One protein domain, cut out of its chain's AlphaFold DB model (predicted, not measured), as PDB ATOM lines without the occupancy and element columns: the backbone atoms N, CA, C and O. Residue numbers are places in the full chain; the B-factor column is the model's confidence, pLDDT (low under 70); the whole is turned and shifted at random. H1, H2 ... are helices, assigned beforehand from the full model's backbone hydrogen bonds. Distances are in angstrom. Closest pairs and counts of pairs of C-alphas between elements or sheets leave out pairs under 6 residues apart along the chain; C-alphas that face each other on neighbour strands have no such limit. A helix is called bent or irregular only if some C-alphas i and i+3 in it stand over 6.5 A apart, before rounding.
ATOM      1  N   GLU A 104      67.207 126.922  90.150       92.06
ATOM      2  CA  GLU A 104      66.969 127.213  88.726       92.06
ATOM      3  C   GLU A 104      67.602 128.539  88.292       92.06
ATOM      4  O   GLU A 104      68.125 128.635  87.185       92.06
ATOM      5  N   LYS A 105      67.600 129.555  89.168       90.12
ATOM      6  CA  LYS A 105      68.263 130.839  88.897       90.12
ATOM      7  C   LYS A 105      69.782 130.694  88.836       90.12
ATOM      8  O   LYS A 105      70.409 131.302  87.973       90.12
ATOM      9  N   LEU A 106      70.363 129.888  89.728       93.00
ATOM     10  CA  LEU A 106      71.792 129.569  89.696       93.00
ATOM     11  C   LEU A 106      72.160 128.809  88.420       93.00
ATOM     12  O   LEU A 106      73.109 129.199  87.748       93.00
ATOM     13  N   ASP A 107      71.390 127.782  88.056       94.06
ATOM     14  CA  ASP A 107      71.613 127.006  86.832       94.06
ATOM     15  C   ASP A 107      71.544 127.915  85.588       94.06
ATOM     16  O   ASP A 107      72.408 127.830  84.715       94.06
ATOM     17  N   LEU A 108      70.579 128.845  85.540       93.94
ATOM     18  CA  LEU A 108      70.451 129.827  84.458       93.94
ATOM     19  C   LEU A 108      71.651 130.786  84.388       93.94
ATOM     20  O   LEU A 108      72.180 131.026  83.303       93.94
ATOM     21  N   LEU A 109      72.096 131.325  85.529       94.44
ATOM     22  CA  LEU A 109      73.260 132.215  85.589       94.44
ATOM     23  C   LEU A 109      74.534 131.496  85.123       94.44
ATOM     24  O   LEU A 109      75.300 132.039  84.330       94.44
ATOM     25  N   GLN A 110      74.747 130.264  85.580       94.88
ATOM     26  CA  GLN A 110      75.910 129.464  85.198       94.88
ATOM     27  C   GLN A 110      75.891 129.114  83.707       94.88
ATOM     28  O   GLN A 110      76.924 129.181  83.042       94.88
ATOM     29  N   GLU A 111      74.720 128.801  83.145       94.75
ATOM     30  CA  GLU A 111      74.579 128.573  81.705       94.75
ATOM     31  C   GLU A 111      74.949 129.824  80.887       94.75
ATOM     32  O   GLU A 111      75.641 129.702  79.872       94.75
ATOM     33  N   GLN A 112      74.568 131.021  81.347       95.44
ATOM     34  CA  GLN A 112      74.958 132.283  80.708       95.44
ATOM     35  C   GLN A 112      76.465 132.559  80.810       95.44
ATOM     36  O   GLN A 112      77.081 132.934  79.811       95.44
ATOM     37  N   ILE A 113      77.077 132.322  81.978       95.81
ATOM     38  CA  ILE A 113      78.531 132.457  82.175       95.81
ATOM     39  C   ILE A 113      79.280 131.563  81.183       95.81
ATOM     40  O   ILE A 113      80.071 132.063  80.384       95.81
ATOM     41  N   ILE A 114      78.953 130.267  81.147       93.50
ATOM     42  CA  ILE A 114      79.607 129.285  80.266       93.50
ATOM     43  C   ILE A 114      79.442 129.670  78.789       93.50
ATOM     44  O   ILE A 114      80.336 129.472  77.960       93.50
ATOM     45  N   GLN A 115      78.296 130.233  78.413       94.12
ATOM     46  CA  GLN A 115      78.082 130.680  77.039       94.12
ATOM     47  C   GLN A 115      78.999 131.820  76.647       94.12
ATOM     48  O   GLN A 115      79.541 131.793  75.543       94.12
ATOM     49  N   LEU A 116      79.200 132.783  77.540       94.81
ATOM     50  CA  LEU A 116      80.104 133.897  77.295       94.81
ATOM     51  C   LEU A 116      81.567 133.441  77.303       94.81
ATOM     52  O   LEU A 116      82.302 133.829  76.395       94.81
ATOM     53  N   GLU A 117      81.957 132.550  78.220       94.38
ATOM     54  CA  GLU A 117      83.299 131.942  78.269       94.38
ATOM     55  C   GLU A 117      83.647 131.164  76.992       94.38
ATOM     56  O   GLU A 117      84.776 131.213  76.512       94.38
ATOM     57  N   THR A 118      82.675 130.459  76.404       91.19
ATOM     58  CA  THR A 118      82.878 129.679  75.167       91.19
ATOM     59  C   THR A 118      82.852 130.528  73.892       91.19
ATOM     60  O   THR A 118      83.078 130.016  72.783       91.19
ATOM     61  N   THR A 119      82.576 131.829  74.008       92.69
ATOM     62  CA  THR A 119      82.758 132.770  72.900       92.69
ATOM     63  C   THR A 119      84.188 133.296  72.855       92.69
ATOM     64  O   THR A 119      84.900 133.323  73.851       92.69
ATOM     65  N   VAL A 120      84.622 133.732  71.674       89.38
ATOM     66  CA  VAL A 120      85.968 134.289  71.508       89.38
ATOM     67  C   VAL A 120      86.075 135.595  72.301       89.38
ATOM     68  O   VAL A 120      85.190 136.459  72.225       89.38
ATOM     69  N   PHE A 121      87.145 135.718  73.084       92.38
ATOM     70  CA  PHE A 121      87.501 136.945  73.783       92.38
ATOM     71  C   PHE A 121      87.969 137.995  72.773       92.38
ATOM     72  O   PHE A 121      88.712 137.689  71.847       92.38
ATOM     73  N   ASN A 122      87.549 139.248  72.954       90.75
ATOM     74  CA  ASN A 122      87.942 140.357  72.077       90.75
ATOM     75  C   ASN A 122      89.295 140.956  72.512       90.75
ATOM     76  O   ASN A 122      89.428 142.174  72.613       90.75
ATOM     77  N   CYS A 123      90.267 140.112  72.852       91.31
ATOM     78  CA  CYS A 123      91.615 140.530  73.214       91.31
ATOM     79  C   CYS A 123      92.660 139.633  72.545       91.31
ATOM     80  O   CYS A 123      92.391 138.477  72.231       91.31
ATOM     81  N   ASP A 124      93.862 140.172  72.359       90.38
ATOM     82  CA  ASP A 124      94.956 139.489  71.657       90.38
ATOM     83  C   ASP A 124      95.867 138.691  72.611       90.38
ATOM     84  O   ASP A 124      96.980 138.301  72.260       90.38
ATOM     85  N   HIS A 125      95.438 138.470  73.859       91.19
ATOM     86  CA  HIS A 125      96.232 137.733  74.840       91.19
ATOM     87  C   HIS A 125      96.120 136.234  74.591       91.19
ATOM     88  O   HIS A 125      95.035 135.670  74.703       91.19
ATOM     89  N   PHE A 126      97.257 135.568  74.367       91.69
ATOM     90  CA  PHE A 126      97.302 134.108  74.248       91.69
ATOM     91  C   PHE A 126      96.648 133.400  75.449       91.69
ATOM     92  O   PHE A 126      95.901 132.451  75.270       91.69
ATOM     93  N   ILE A 127      96.837 133.915  76.667       93.81
ATOM     94  CA  ILE A 127      96.258 133.335  77.895       93.81
ATOM     95  C   ILE A 127      94.717 133.356  77.891       93.81
ATOM     96  O   ILE A 127      94.068 132.483  78.471       93.81
ATOM     97  N   CYS A 128      94.119 134.336  77.214       94.88
ATOM     98  CA  CYS A 128      92.671 134.456  77.060       94.88
ATOM     99  C   CYS A 128      92.145 133.711  75.820       94.88
ATOM    100  O   CYS A 128      90.942 133.736  75.561       94.88
ATOM    101  N   SER A 129      93.026 133.094  75.024       92.44
ATOM    102  CA  SER A 129      92.643 132.413  73.793       92.44
ATOM    103  C   SER A 129      91.986 131.067  74.089       92.44
ATOM    104  O   SER A 129      92.253 130.420  75.104       92.44
ATOM    105  N   PHE A 130      91.122 130.626  73.176       91.69
ATOM    106  CA  PHE A 130      90.436 129.346  73.322       91.69
ATOM    107  C   PHE A 130      91.424 128.172  73.311       91.69
ATOM    108  O   PHE A 130      91.237 127.211  74.048       91.69
ATOM    109  N   GLU A 131      92.503 128.279  72.532       92.62
ATOM    110  CA  GLU A 131      93.566 127.273  72.463       92.62
ATOM    111  C   GLU A 131      94.249 127.078  73.821       92.62
ATOM    112  O   GLU A 131      94.507 125.944  74.226       92.62
ATOM    113  N   ASN A 132      94.512 128.171  74.544       93.00
ATOM    114  CA  ASN A 132      95.085 128.095  75.881       93.00
ATOM    115  C   ASN A 132      94.092 127.475  76.875       93.00
ATOM    116  O   ASN A 132      94.443 126.525  77.573       93.00
ATOM    117  N   ILE A 133      92.835 127.935  76.865       91.94
ATOM    118  CA  ILE A 133      91.759 127.408  77.724       91.94
ATOM    119  C   ILE A 133      91.583 125.897  77.528       91.94
ATOM    120  O   ILE A 133      91.513 125.152  78.500       91.94
ATOM    121  N   GLU A 134      91.542 125.430  76.278       90.56
ATOM    122  CA  GLU A 134      91.366 124.012  75.943       90.56
ATOM    123  C   GLU A 134      92.573 123.156  76.357       90.56
ATOM    124  O   GLU A 134      92.419 121.985  76.712       90.56
ATOM    125  N   SER A 135      93.777 123.735  76.354       93.62
ATOM    126  CA  SER A 135      94.992 123.034  76.779       93.62
ATOM    127  C   SER A 135      95.046 122.769  78.290       93.62
ATOM    128  O   SER A 135      95.767 121.871  78.739       93.62
ATOM    129  N   ILE A 136      94.265 123.508  79.084       91.69
ATOM    130  CA  ILE A 136      94.285 123.447  80.545       91.69
ATOM    131  C   ILE A 136      93.201 122.496  81.038       91.69
ATOM    132  O   ILE A 136      92.006 122.768  80.987       91.69
ATOM    133  N   TYR A 137      93.632 121.368  81.601       91.94
ATOM    134  CA  TYR A 137      92.711 120.346  82.102       91.94
ATOM    135  C   TYR A 137      91.884 120.797  83.322       91.94
ATOM    136  O   TYR A 137      90.769 120.319  83.524       91.94
ATOM    137  N   ILE A 138      92.429 121.691  84.156       92.69
ATOM    138  CA  ILE A 138      91.801 122.139  85.406       92.69
ATOM    139  C   ILE A 138      91.375 123.605  85.253       92.69
ATOM    140  O   ILE A 138      92.238 124.481  85.344       92.69
ATOM    141  N   PRO A 139      90.069 123.915  85.122       90.31
ATOM    142  CA  PRO A 139      89.610 125.286  84.879       90.31
ATOM    143  C   PRO A 139      90.030 126.288  85.961       90.31
ATOM    144  O   PRO A 139      90.248 127.455  85.657       90.31
ATOM    145  N   ARG A 140      90.224 125.840  87.214       92.50
ATOM    146  CA  ARG A 140      90.768 126.687  88.297       92.50
ATOM    147  C   ARG A 140      92.159 127.220  87.980       92.50
ATOM    148  O   ARG A 140      92.443 128.346  88.351       92.50
ATOM    149  N   LEU A 141      93.020 126.446  87.324       95.00
ATOM    150  CA  LEU A 141      94.365 126.920  86.988       95.00
ATOM    151  C   LEU A 141      94.297 128.041  85.953       95.00
ATOM    152  O   LEU A 141      94.963 129.055  86.102       95.00
ATOM    153  N   TRP A 142      93.427 127.914  84.958       95.88
ATOM    154  CA  TRP A 142      93.207 129.011  84.028       95.88
ATOM    155  C   TRP A 142      92.589 130.220  84.743       95.88
ATOM    156  O   TRP A 142      93.182 131.298  84.804       95.88
ATOM    157  N   PHE A 143      91.419 130.022  85.355       96.19
ATOM    158  CA  PHE A 143      90.621 131.114  85.887       96.19
ATOM    159  C   PHE A 143      91.276 131.793  87.087       96.19
ATOM    160  O   PHE A 143      91.365 133.016  87.081       96.19
ATOM    161  N   LEU A 144      91.750 131.031  88.084       95.62
ATOM    162  CA  LEU A 144      92.281 131.532  89.361       95.62
ATOM    163  C   LEU A 144      93.795 131.781  89.381       95.62
ATOM    164  O   LEU A 144      94.278 132.406  90.319       95.62
ATOM    165  N   PHE A 145      94.541 131.315  88.376       95.56
ATOM    166  CA  PHE A 145      95.998 131.462  88.350       95.56
ATOM    167  C   PHE A 145      96.494 132.163  87.084       95.56
ATOM    168  O   PHE A 145      97.092 133.228  87.181       95.56
ATOM    169  N   GLU A 146      96.209 131.658  85.884       95.81
ATOM    170  CA  GLU A 146      96.714 132.306  84.666       95.81
ATOM    171  C   GLU A 146      96.084 133.676  84.404       95.81
ATOM    172  O   GLU A 146      96.767 134.606  83.975       95.81
ATOM    173  N   LEU A 147      94.798 133.853  84.718       95.94
ATOM    174  CA  LEU A 147      94.157 135.163  84.599       95.94
ATOM    175  C   LEU A 147      94.583 136.165  85.691       95.94
ATOM    176  O   LEU A 147      94.177 137.326  85.621       95.94
ATOM    177  N   GLU A 148      95.411 135.772  86.668       95.75
ATOM    178  CA  GLU A 148      96.065 136.722  87.591       95.75
ATOM    179  C   GLU A 148      97.216 137.491  86.929       95.75
ATOM    180  O   GLU A 148      97.693 138.488  87.471       95.75
ATOM    181  N   MET A 149      97.640 137.074  85.736       94.94
ATOM    182  CA  MET A 149      98.701 137.742  84.992       94.94
ATOM    183  C   MET A 149      98.296 139.155  84.536       94.94
ATOM    184  O   MET A 149      97.118 139.479  84.371       94.94
ATOM    185  N   CYS A 150      99.297 139.994  84.279       93.88
ATOM    186  CA  CYS A 150      99.180 141.377  83.822       93.88
ATOM    187  C   CYS A 150      99.899 141.572  82.493       93.88
ATOM    188  O   CYS A 150     101.039 141.147  82.335       93.88
ATOM    189  N   GLN A 151      99.293 142.298  81.554       88.19
ATOM    190  CA  GLN A 151      99.949 142.593  80.275       88.19
ATOM    191  C   GLN A 151     101.143 143.552  80.422       88.19
ATOM    192  O   GLN A 151     102.124 143.446  79.689       88.19
ATOM    193  N   GLU A 152     101.063 144.503  81.353       86.75
ATOM    194  CA  GLU A 152     102.069 145.549  81.524       86.75
ATOM    195  C   GLU A 152     102.571 145.625  82.964       86.75
ATOM    196  O   GLU A 152     101.823 145.393  83.913       86.75
ATOM    197  N   LYS A 153     103.835 146.035  83.129       82.81
ATOM    198  CA  LYS A 153     104.489 146.185  84.441       82.81
ATOM    199  C   LYS A 153     103.772 147.158  85.377       82.81
ATOM    200  O   LYS A 153     103.806 146.972  86.588       82.81
ATOM    201  N   ASN A 154     103.145 148.183  84.809       80.50
ATOM    202  CA  ASN A 154     102.389 149.191  85.549       80.50
ATOM    203  C   ASN A 154     100.876 148.984  85.397       80.50
ATOM    204  O   ASN A 154     100.109 149.914  85.650       80.50
ATOM    205  N   SER A 155     100.442 147.801  84.939       83.88
ATOM    206  CA  SER A 155      99.019 147.505  84.841       83.88
ATOM    207  C   SER A 155      98.404 147.547  86.228       83.88
ATOM    208  O   SER A 155      98.901 146.937  87.172       83.88
ATOM    209  N   VAL A 156      97.288 148.256  86.329       86.06
ATOM    210  CA  VAL A 156      96.519 148.327  87.566       86.06
ATOM    211  C   VAL A 156      95.599 147.110  87.683       86.06
ATOM    212  O   VAL A 156      95.109 146.860  88.766       86.06
ATOM    213  N   LYS A 157      95.355 146.341  86.611       93.00
ATOM    214  CA  LYS A 157      94.408 145.212  86.590       93.00
ATOM    215  C   LYS A 157      95.049 143.947  86.002       93.00
ATOM    216  O   LYS A 157      95.791 144.037  85.022       93.00
ATOM    217  N   ASN A 158      94.699 142.786  86.553       95.19
ATOM    218  CA  ASN A 158      94.997 141.475  85.968       95.19
ATOM    219  C   ASN A 158      94.062 141.156  84.779       95.19
ATOM    220  O   ASN A 158      93.097 141.884  84.507       95.19
ATOM    221  N   LEU A 159      94.334 140.066  84.059       95.12
ATOM    222  CA  LEU A 159      93.520 139.600  82.929       95.12
ATOM    223  C   LEU A 159      92.106 139.179  83.350       95.12
ATOM    224  O   LEU A 159      91.159 139.377  82.585       95.12
ATOM    225  N   ARG A 160      91.911 138.694  84.583       96.31
ATOM    226  CA  ARG A 160      90.568 138.395  85.102       96.31
ATOM    227  C   ARG A 160      89.702 139.655  85.137       96.31
ATOM    228  O   ARG A 160      88.569 139.639  84.670       96.31
ATOM    229  N   ASN A 161      90.246 140.771  85.609       94.75
ATOM    230  CA  ASN A 161      89.525 142.040  85.698       94.75
ATOM    231  C   ASN A 161      89.489 142.832  84.386       94.75
ATOM    232  O   ASN A 161      88.573 143.619  84.180       94.75
ATOM    233  N   SER A 162      90.491 142.692  83.518       93.75
ATOM    234  CA  SER A 162      90.574 143.461  82.265       93.75
ATOM    235  C   SER A 162      89.963 142.752  81.055       93.75
ATOM    236  O   SER A 162      89.493 143.425  80.140       93.75
ATOM    237  N   CYS A 163      89.932 141.419  81.044       95.19
ATOM    238  CA  CYS A 163      89.389 140.630  79.939       95.19
ATOM    239  C   CYS A 163      88.142 139.860  80.363       95.19
ATOM    240  O   CYS A 163      87.076 140.073  79.791       95.19
ATOM    241  N   TYR A 164      88.259 138.991  81.370       96.88
ATOM    242  CA  TYR A 164      87.158 138.110  81.771       96.88
ATOM    243  C   TYR A 164      85.952 138.883  82.290       96.88
ATOM    244  O   TYR A 164      84.842 138.671  81.815       96.88
ATOM    245  N   HIS A 165      86.166 139.831  83.196       96.38
ATOM    246  CA  HIS A 165      85.098 140.657  83.744       96.38
ATOM    247  C   HIS A 165      84.315 141.395  82.647       96.38
ATOM    248  O   HIS A 165      83.097 141.262  82.570       96.38
ATOM    249  N   ASN A 166      85.024 142.084  81.749       94.88
ATOM    250  CA  ASN A 166      84.407 142.835  80.654       94.88
ATOM    251  C   ASN A 166      83.662 141.917  79.675       94.88
ATOM    252  O   ASN A 166      82.619 142.269  79.131       94.88
ATOM    253  N   LYS A 167      84.196 140.717  79.424       95.31
ATOM    254  CA  LYS A 167      83.618 139.768  78.469       95.31
ATOM    255  C   LYS A 167      82.420 139.005  79.031       95.31
ATOM    256  O   LYS A 167      81.484 138.724  78.285       95.31
ATOM    257  N   VAL A 168      82.472 138.644  80.306       96.12
ATOM    258  CA  VAL A 168      81.507 137.751  80.950       96.12
ATOM    259  C   VAL A 168      80.584 138.557  81.854       96.12
ATOM    260  O   VAL A 168      79.412 138.724  81.536       96.12
ATOM    261  N   TYR A 169      81.102 139.112  82.948       96.12
ATOM    262  CA  TYR A 169      80.268 139.729  83.980       96.12
ATOM    263  C   TYR A 169      79.556 141.002  83.513       96.12
ATOM    264  O   TYR A 169      78.346 141.102  83.709       96.12
ATOM    265  N   GLU A 170      80.243 141.921  82.825       94.62
ATOM    266  CA  GLU A 170      79.611 143.147  82.296       94.62
ATOM    267  C   GLU A 170      78.548 142.859  81.222       94.62
ATOM    268  O   GLU A 170      77.637 143.661  81.024       94.62
ATOM    269  N   ASN A 171      78.652 141.717  80.530       94.06
ATOM    270  CA  ASN A 171      77.669 141.295  79.529       94.06
ATOM    271  C   ASN A 171      76.431 140.632  80.157       94.06
ATOM    272  O   ASN A 171      75.390 140.582  79.504       94.06
ATOM    273  N   ILE A 172      76.532 140.131  81.394       93.81
ATOM    274  CA  ILE A 172      75.393 139.583  82.146       93.81
ATOM    275  C   ILE A 172      74.686 140.709  82.899       93.81
ATOM    276  O   ILE A 172      73.495 140.923  82.693       93.81
ATOM    277  N   VAL A 173      75.421 141.436  83.748       92.06
ATOM    278  CA  VAL A 173      74.896 142.575  84.511       92.06
ATOM    279  C   VAL A 173      75.714 143.813  84.158       92.06
ATOM    280  O   VAL A 173      76.894 143.903  84.526       92.06
ATOM    281  N   PRO A 174      75.109 144.804  83.483       90.00
ATOM    282  CA  PRO A 174      75.768 146.074  83.235       90.00
ATOM    283  C   PRO A 174      76.208 146.714  84.557       90.00
ATOM    284  O   PRO A 174      75.407 146.887  85.475       90.00
ATOM    285  N   ASN A 175      77.474 147.128  84.644       89.44
ATOM    286  CA  ASN A 175      78.088 147.698  85.853       89.44
ATOM    287  C   ASN A 175      78.293 146.710  87.017       89.44
ATOM    288  O   ASN A 175      78.374 147.149  88.175       89.44
ATOM    289  N   TRP A 176      78.413 145.403  86.741       93.19
ATOM    290  CA  TRP A 176      78.951 144.455  87.721       93.19
ATOM    291  C   TRP A 176      80.261 145.021  88.284       93.19
ATOM    292  O   TRP A 176      81.164 145.377  87.537       93.19
ATOM    293  N   GLN A 177      80.376 145.164  89.602       91.88
ATOM    294  CA  GLN A 177      81.556 145.799  90.188       91.88
ATOM    295  C   GLN A 177      82.747 144.834  90.177       91.88
ATOM    296  O   GLN A 177      82.667 143.735  90.721       91.88
ATOM    297  N   ALA A 178      83.864 145.248  89.577       89.19
ATOM    298  CA  ALA A 178      85.131 144.526  89.671       89.19
ATOM    299  C   ALA A 178      85.934 145.001  90.888       89.19
ATOM    300  O   ALA A 178      86.223 146.192  91.026       89.19
ATOM    301  N   SER A 179      86.377 144.071  91.732       85.75
ATOM    302  CA  SER A 179      87.372 144.353  92.765       85.75
ATOM    303  C   SER A 179      88.776 144.128  92.214       85.75
ATOM    304  O   SER A 179      89.116 143.041  91.743       85.75
ATOM    305  N   ASN A 180      89.620 145.150  92.305       84.69
ATOM    306  CA  ASN A 180      91.017 145.026  91.931       84.69
ATOM    307  C   ASN A 180      91.880 144.642  93.138       84.69
ATOM    308  O   ASN A 180      91.983 145.412  94.093       84.69
ATOM    309  N   THR A 181      92.524 143.481  93.066       85.44
ATOM    310  CA  THR A 181      93.395 142.949  94.121       85.44
ATOM    311  C   THR A 181      94.821 143.496  94.037       85.44
ATOM    312  O   THR A 181      95.459 143.700  95.063       85.44
ATOM    313  N   LEU A 182      95.311 143.835  92.840       88.19
ATOM    314  CA  LEU A 182      96.711 144.234  92.629       88.19
ATOM    315  C   LEU A 182      97.079 145.600  93.216       88.19
ATOM    316  O   LEU A 182      98.250 145.877  93.458       88.19
ATOM    317  N   GLY A 183      96.088 146.471  93.413       84.12
ATOM    318  CA  GLY A 183      96.283 147.791  94.013       84.12
ATOM    319  C   GLY A 183      96.188 147.804  95.540       84.12
ATOM    320  O   GLY A 183      96.325 148.870  96.139       84.12
ATOM    321  N   ILE A 195     105.195 141.319  92.583       88.88
ATOM    322  CA  ILE A 195     104.267 141.640  91.489       88.88
ATOM    323  C   ILE A 195     104.938 141.509  90.110       88.88
ATOM    324  O   ILE A 195     104.253 141.275  89.120       88.88
ATOM    325  N   GLN A 196     106.268 141.608  89.999       90.62
ATOM    326  CA  GLN A 196     106.942 141.411  88.709       90.62
ATOM    327  C   GLN A 196     106.772 139.989  88.156       90.62
ATOM    328  O   GLN A 196     106.855 139.810  86.942       90.62
ATOM    329  N   THR A 197     106.497 138.999  89.010       91.94
ATOM    330  CA  THR A 197     106.321 137.593  88.605       91.94
ATOM    331  C   THR A 197     105.051 137.346  87.794       91.94
ATOM    332  O   THR A 197     105.014 136.403  87.007       91.94
ATOM    333  N   ILE A 198     104.040 138.207  87.939       93.06
ATOM    334  CA  ILE A 198     102.766 138.103  87.214       93.06
ATOM    335  C   ILE A 198     102.717 138.995  85.968       93.06
ATOM    336  O   ILE A 198     101.714 139.027  85.261       93.06
ATOM    337  N   VAL A 199     103.781 139.748  85.676       93.19
ATOM    338  CA  VAL A 199     103.847 140.604  84.486       93.19
ATOM    339  C   VAL A 199     104.274 139.768  83.286       93.19
ATOM    340  O   VAL A 199     105.382 139.234  83.247       93.19
ATOM    341  N   LEU A 200     103.421 139.705  82.267       89.06
ATOM    342  CA  LEU A 200     103.699 138.972  81.042       89.06
ATOM    343  C   LEU A 200     104.854 139.620  80.270       89.06
ATOM    344  O   LEU A 200     104.818 140.816  79.961       89.06
ATOM    345  N   PRO A 201     105.877 138.837  79.891       83.75
ATOM    346  CA  PRO A 201     106.888 139.290  78.953       83.75
ATOM    347  C   PRO A 201     106.247 139.730  77.631       83.75
ATOM    348  O   PRO A 201     105.405 139.032  77.069       83.75
ATOM    349  N   LYS A 202     106.712 140.849  77.066       73.88
ATOM    350  CA  LYS A 202     106.213 141.393  75.783       73.88
ATOM    351  C   LYS A 202     106.276 140.405  74.608       73.88
ATOM    352  O   LYS A 202     105.569 140.579  73.622       73.88
ATOM    353  N   LEU A 203     107.097 139.360  74.724       63.91
ATOM    354  CA  LEU A 203     107.239 138.287  73.735       63.91
ATOM    355  C   LEU A 203     105.911 137.569  73.444       63.91
ATOM    356  O   LEU A 203     105.699 137.109  72.326       63.91
ATOM    357  N   PHE A 204     104.990 137.529  74.411       57.75
ATOM    358  CA  PHE A 204     103.678 136.899  74.242       57.75
ATOM    359  C   PHE A 204     102.676 137.748  73.449       57.75
ATOM    360  O   PHE A 204     101.603 137.258  73.116       57.75
ATOM    361  N   SER A 205     102.997 139.011  73.152       51.88
ATOM    362  CA  SER A 205     102.044 139.954  72.558       51.88
ATOM    363  C   SER A 205     102.158 140.092  71.037       51.88
ATOM    364  O   SER A 205     101.214 140.575  70.423       51.88
ATOM    365  N   GLN A 206     103.293 139.738  70.413       48.84
ATOM    366  CA  GLN A 206     103.530 140.075  68.994       48.84
ATOM    367  C   GLN A 206     104.262 139.005  68.158       48.84
ATOM    368  O   GLN A 206     104.123 139.011  66.937       48.84
ATOM    369  N   ASP A 207     104.956 138.031  68.762       47.25
ATOM    370  CA  ASP A 207     106.027 137.327  68.038       47.25
ATOM    371  C   ASP A 207     105.820 135.840  67.729       47.25
ATOM    372  O   ASP A 207     106.712 135.235  67.144       47.25
ATOM    373  N   LEU A 208     104.669 135.214  68.001       53.94
ATOM    374  CA  LEU A 208     104.472 133.818  67.551       53.94
ATOM    375  C   LEU A 208     104.493 133.702  66.014       53.94
ATOM    376  O   LEU A 208     105.087 132.775  65.464       53.94
ATOM    377  N   ASN A 209     103.948 134.704  65.317       48.94
ATOM    378  CA  ASN A 209     103.997 134.782  63.857       48.94
ATOM    379  C   ASN A 209     105.383 135.189  63.324       48.94
ATOM    380  O   ASN A 209     105.766 134.751  62.241       48.94
ATOM    381  N   GLU A 210     106.155 136.003  64.052       50.59
ATOM    382  CA  GLU A 210     107.536 136.332  63.666       50.59
ATOM    383  C   GLU A 210     108.509 135.187  63.942       50.59
ATOM    384  O   GLU A 210     109.383 134.939  63.115       50.59
ATOM    385  N   LEU A 211     108.349 134.457  65.047       49.75
ATOM    386  CA  LEU A 211     109.126 133.259  65.347       49.75
ATOM    387  C   LEU A 211     108.856 132.174  64.310       49.75
ATOM    388  O   LEU A 211     109.810 131.570  63.841       49.75
ATOM    389  N   GLN A 212     107.607 131.981  63.875       48.75
ATOM    390  CA  GLN A 212     107.292 131.064  62.773       48.75
ATOM    391  C   GLN A 212     107.819 131.547  61.411       48.75
ATOM    392  O   GLN A 212     108.228 130.721  60.604       48.75
ATOM    393  N   ARG A 213     107.864 132.859  61.135       52.78
ATOM    394  CA  ARG A 213     108.403 133.389  59.860       52.78
ATOM    395  C   ARG A 213     109.929 133.459  59.805       52.78
ATOM    396  O   ARG A 213     110.500 133.262  58.738       52.78
TER     397      ARG A 213
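Overview. This is residues 104 to 183 and 195 to 213 of the 369 residues of an uncharacterized protein of Tetrapisispora blattae (strain ATCC 34711 / CBS 6284 / DSM 70876 / NBRC 10599 / NRRL Y-10934 / UCD 77-7) (UniProt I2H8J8). Two long helices, H1 and H4, meet at a steep angle through their last residues; H1 reaches out to one end of the elongated shape, while H4 lies nearest its middle, with the short helix H3 near it and the short helix H2 near H3 but apart from H4. A loose row of three short helices, H5, H6 and H7, touches no other helix and leads to the opposite end, and residues 173 to 183 fold back past H4. The printed part has 99 residues with seven named helices, H1 to H7 in order along the chain, and no named strand; the class is all helix. By its radius of gyration of the C-alphas, 14.6 A, the whole is compact, though elongated in outline, with spans of 49 by 32 by 23 A.

Arrangement. H1, residues 104 to 117, and H4, residues 159 to 172, touch with residues 112 to 117 of H1 and 167 to 172 of H4 alone. Their closest C-alphas, those of Leu 116 and Val 168, are 5.5 A apart. They run opposite ways at a steep tilt of 51 degrees. H3, residues 139 to 144, is close to but not clearly touching H4: the closest C-alphas, of Phe 143 and Arg 160, are 7.3 A apart, and the lines are about perpendicular at 75 degrees. H2, residues 130 to 135, is likewise close to but not clearly touching H3, with C-alphas 133 and 142 closest at 6.7 A and a steep tilt of 65 degrees, opposite ways. H5, residues 195 to 198, H6, residues 203 to 206, and H7, residues 208 to 213, touch no helix; H6 and H7 meet only through their link. Every O i to N i+4 pair is within hydrogen-bond range in H1, H2, H3 and H7, and 6 of 10 are in H4; H5 and H6 are too short for such a pair.

Along the chain. H1 begins at C-alpha 104 (66.969, 127.213, 88.726) and is 20.0 A long from first to last C-alpha. H4 is 18.1 A long, from C-alpha 159 (93.520, 139.600, 82.929) to C-alpha 172. It is neither bent nor irregular, but only just: C-alphas 167 and 170 are 6.5 A apart. H7 ends at C-alpha 213 (108.403, 133.389, 59.860).

Size, cuts and confidence. The two C-alphas farthest apart, those of Glu 104 and Arg 213, are 50.9 A apart. Residues 135 to 140 stand free. Residues 184 to 194 are not printed, and C-alphas 183 and 195 are 10.4 A apart across this cut. The links from H1 to H2, 12 residues, and from H3 to H4, 14 residues, are long. Mean pLDDT of the printed part is 87.5; residues 203 to 213 are under 70.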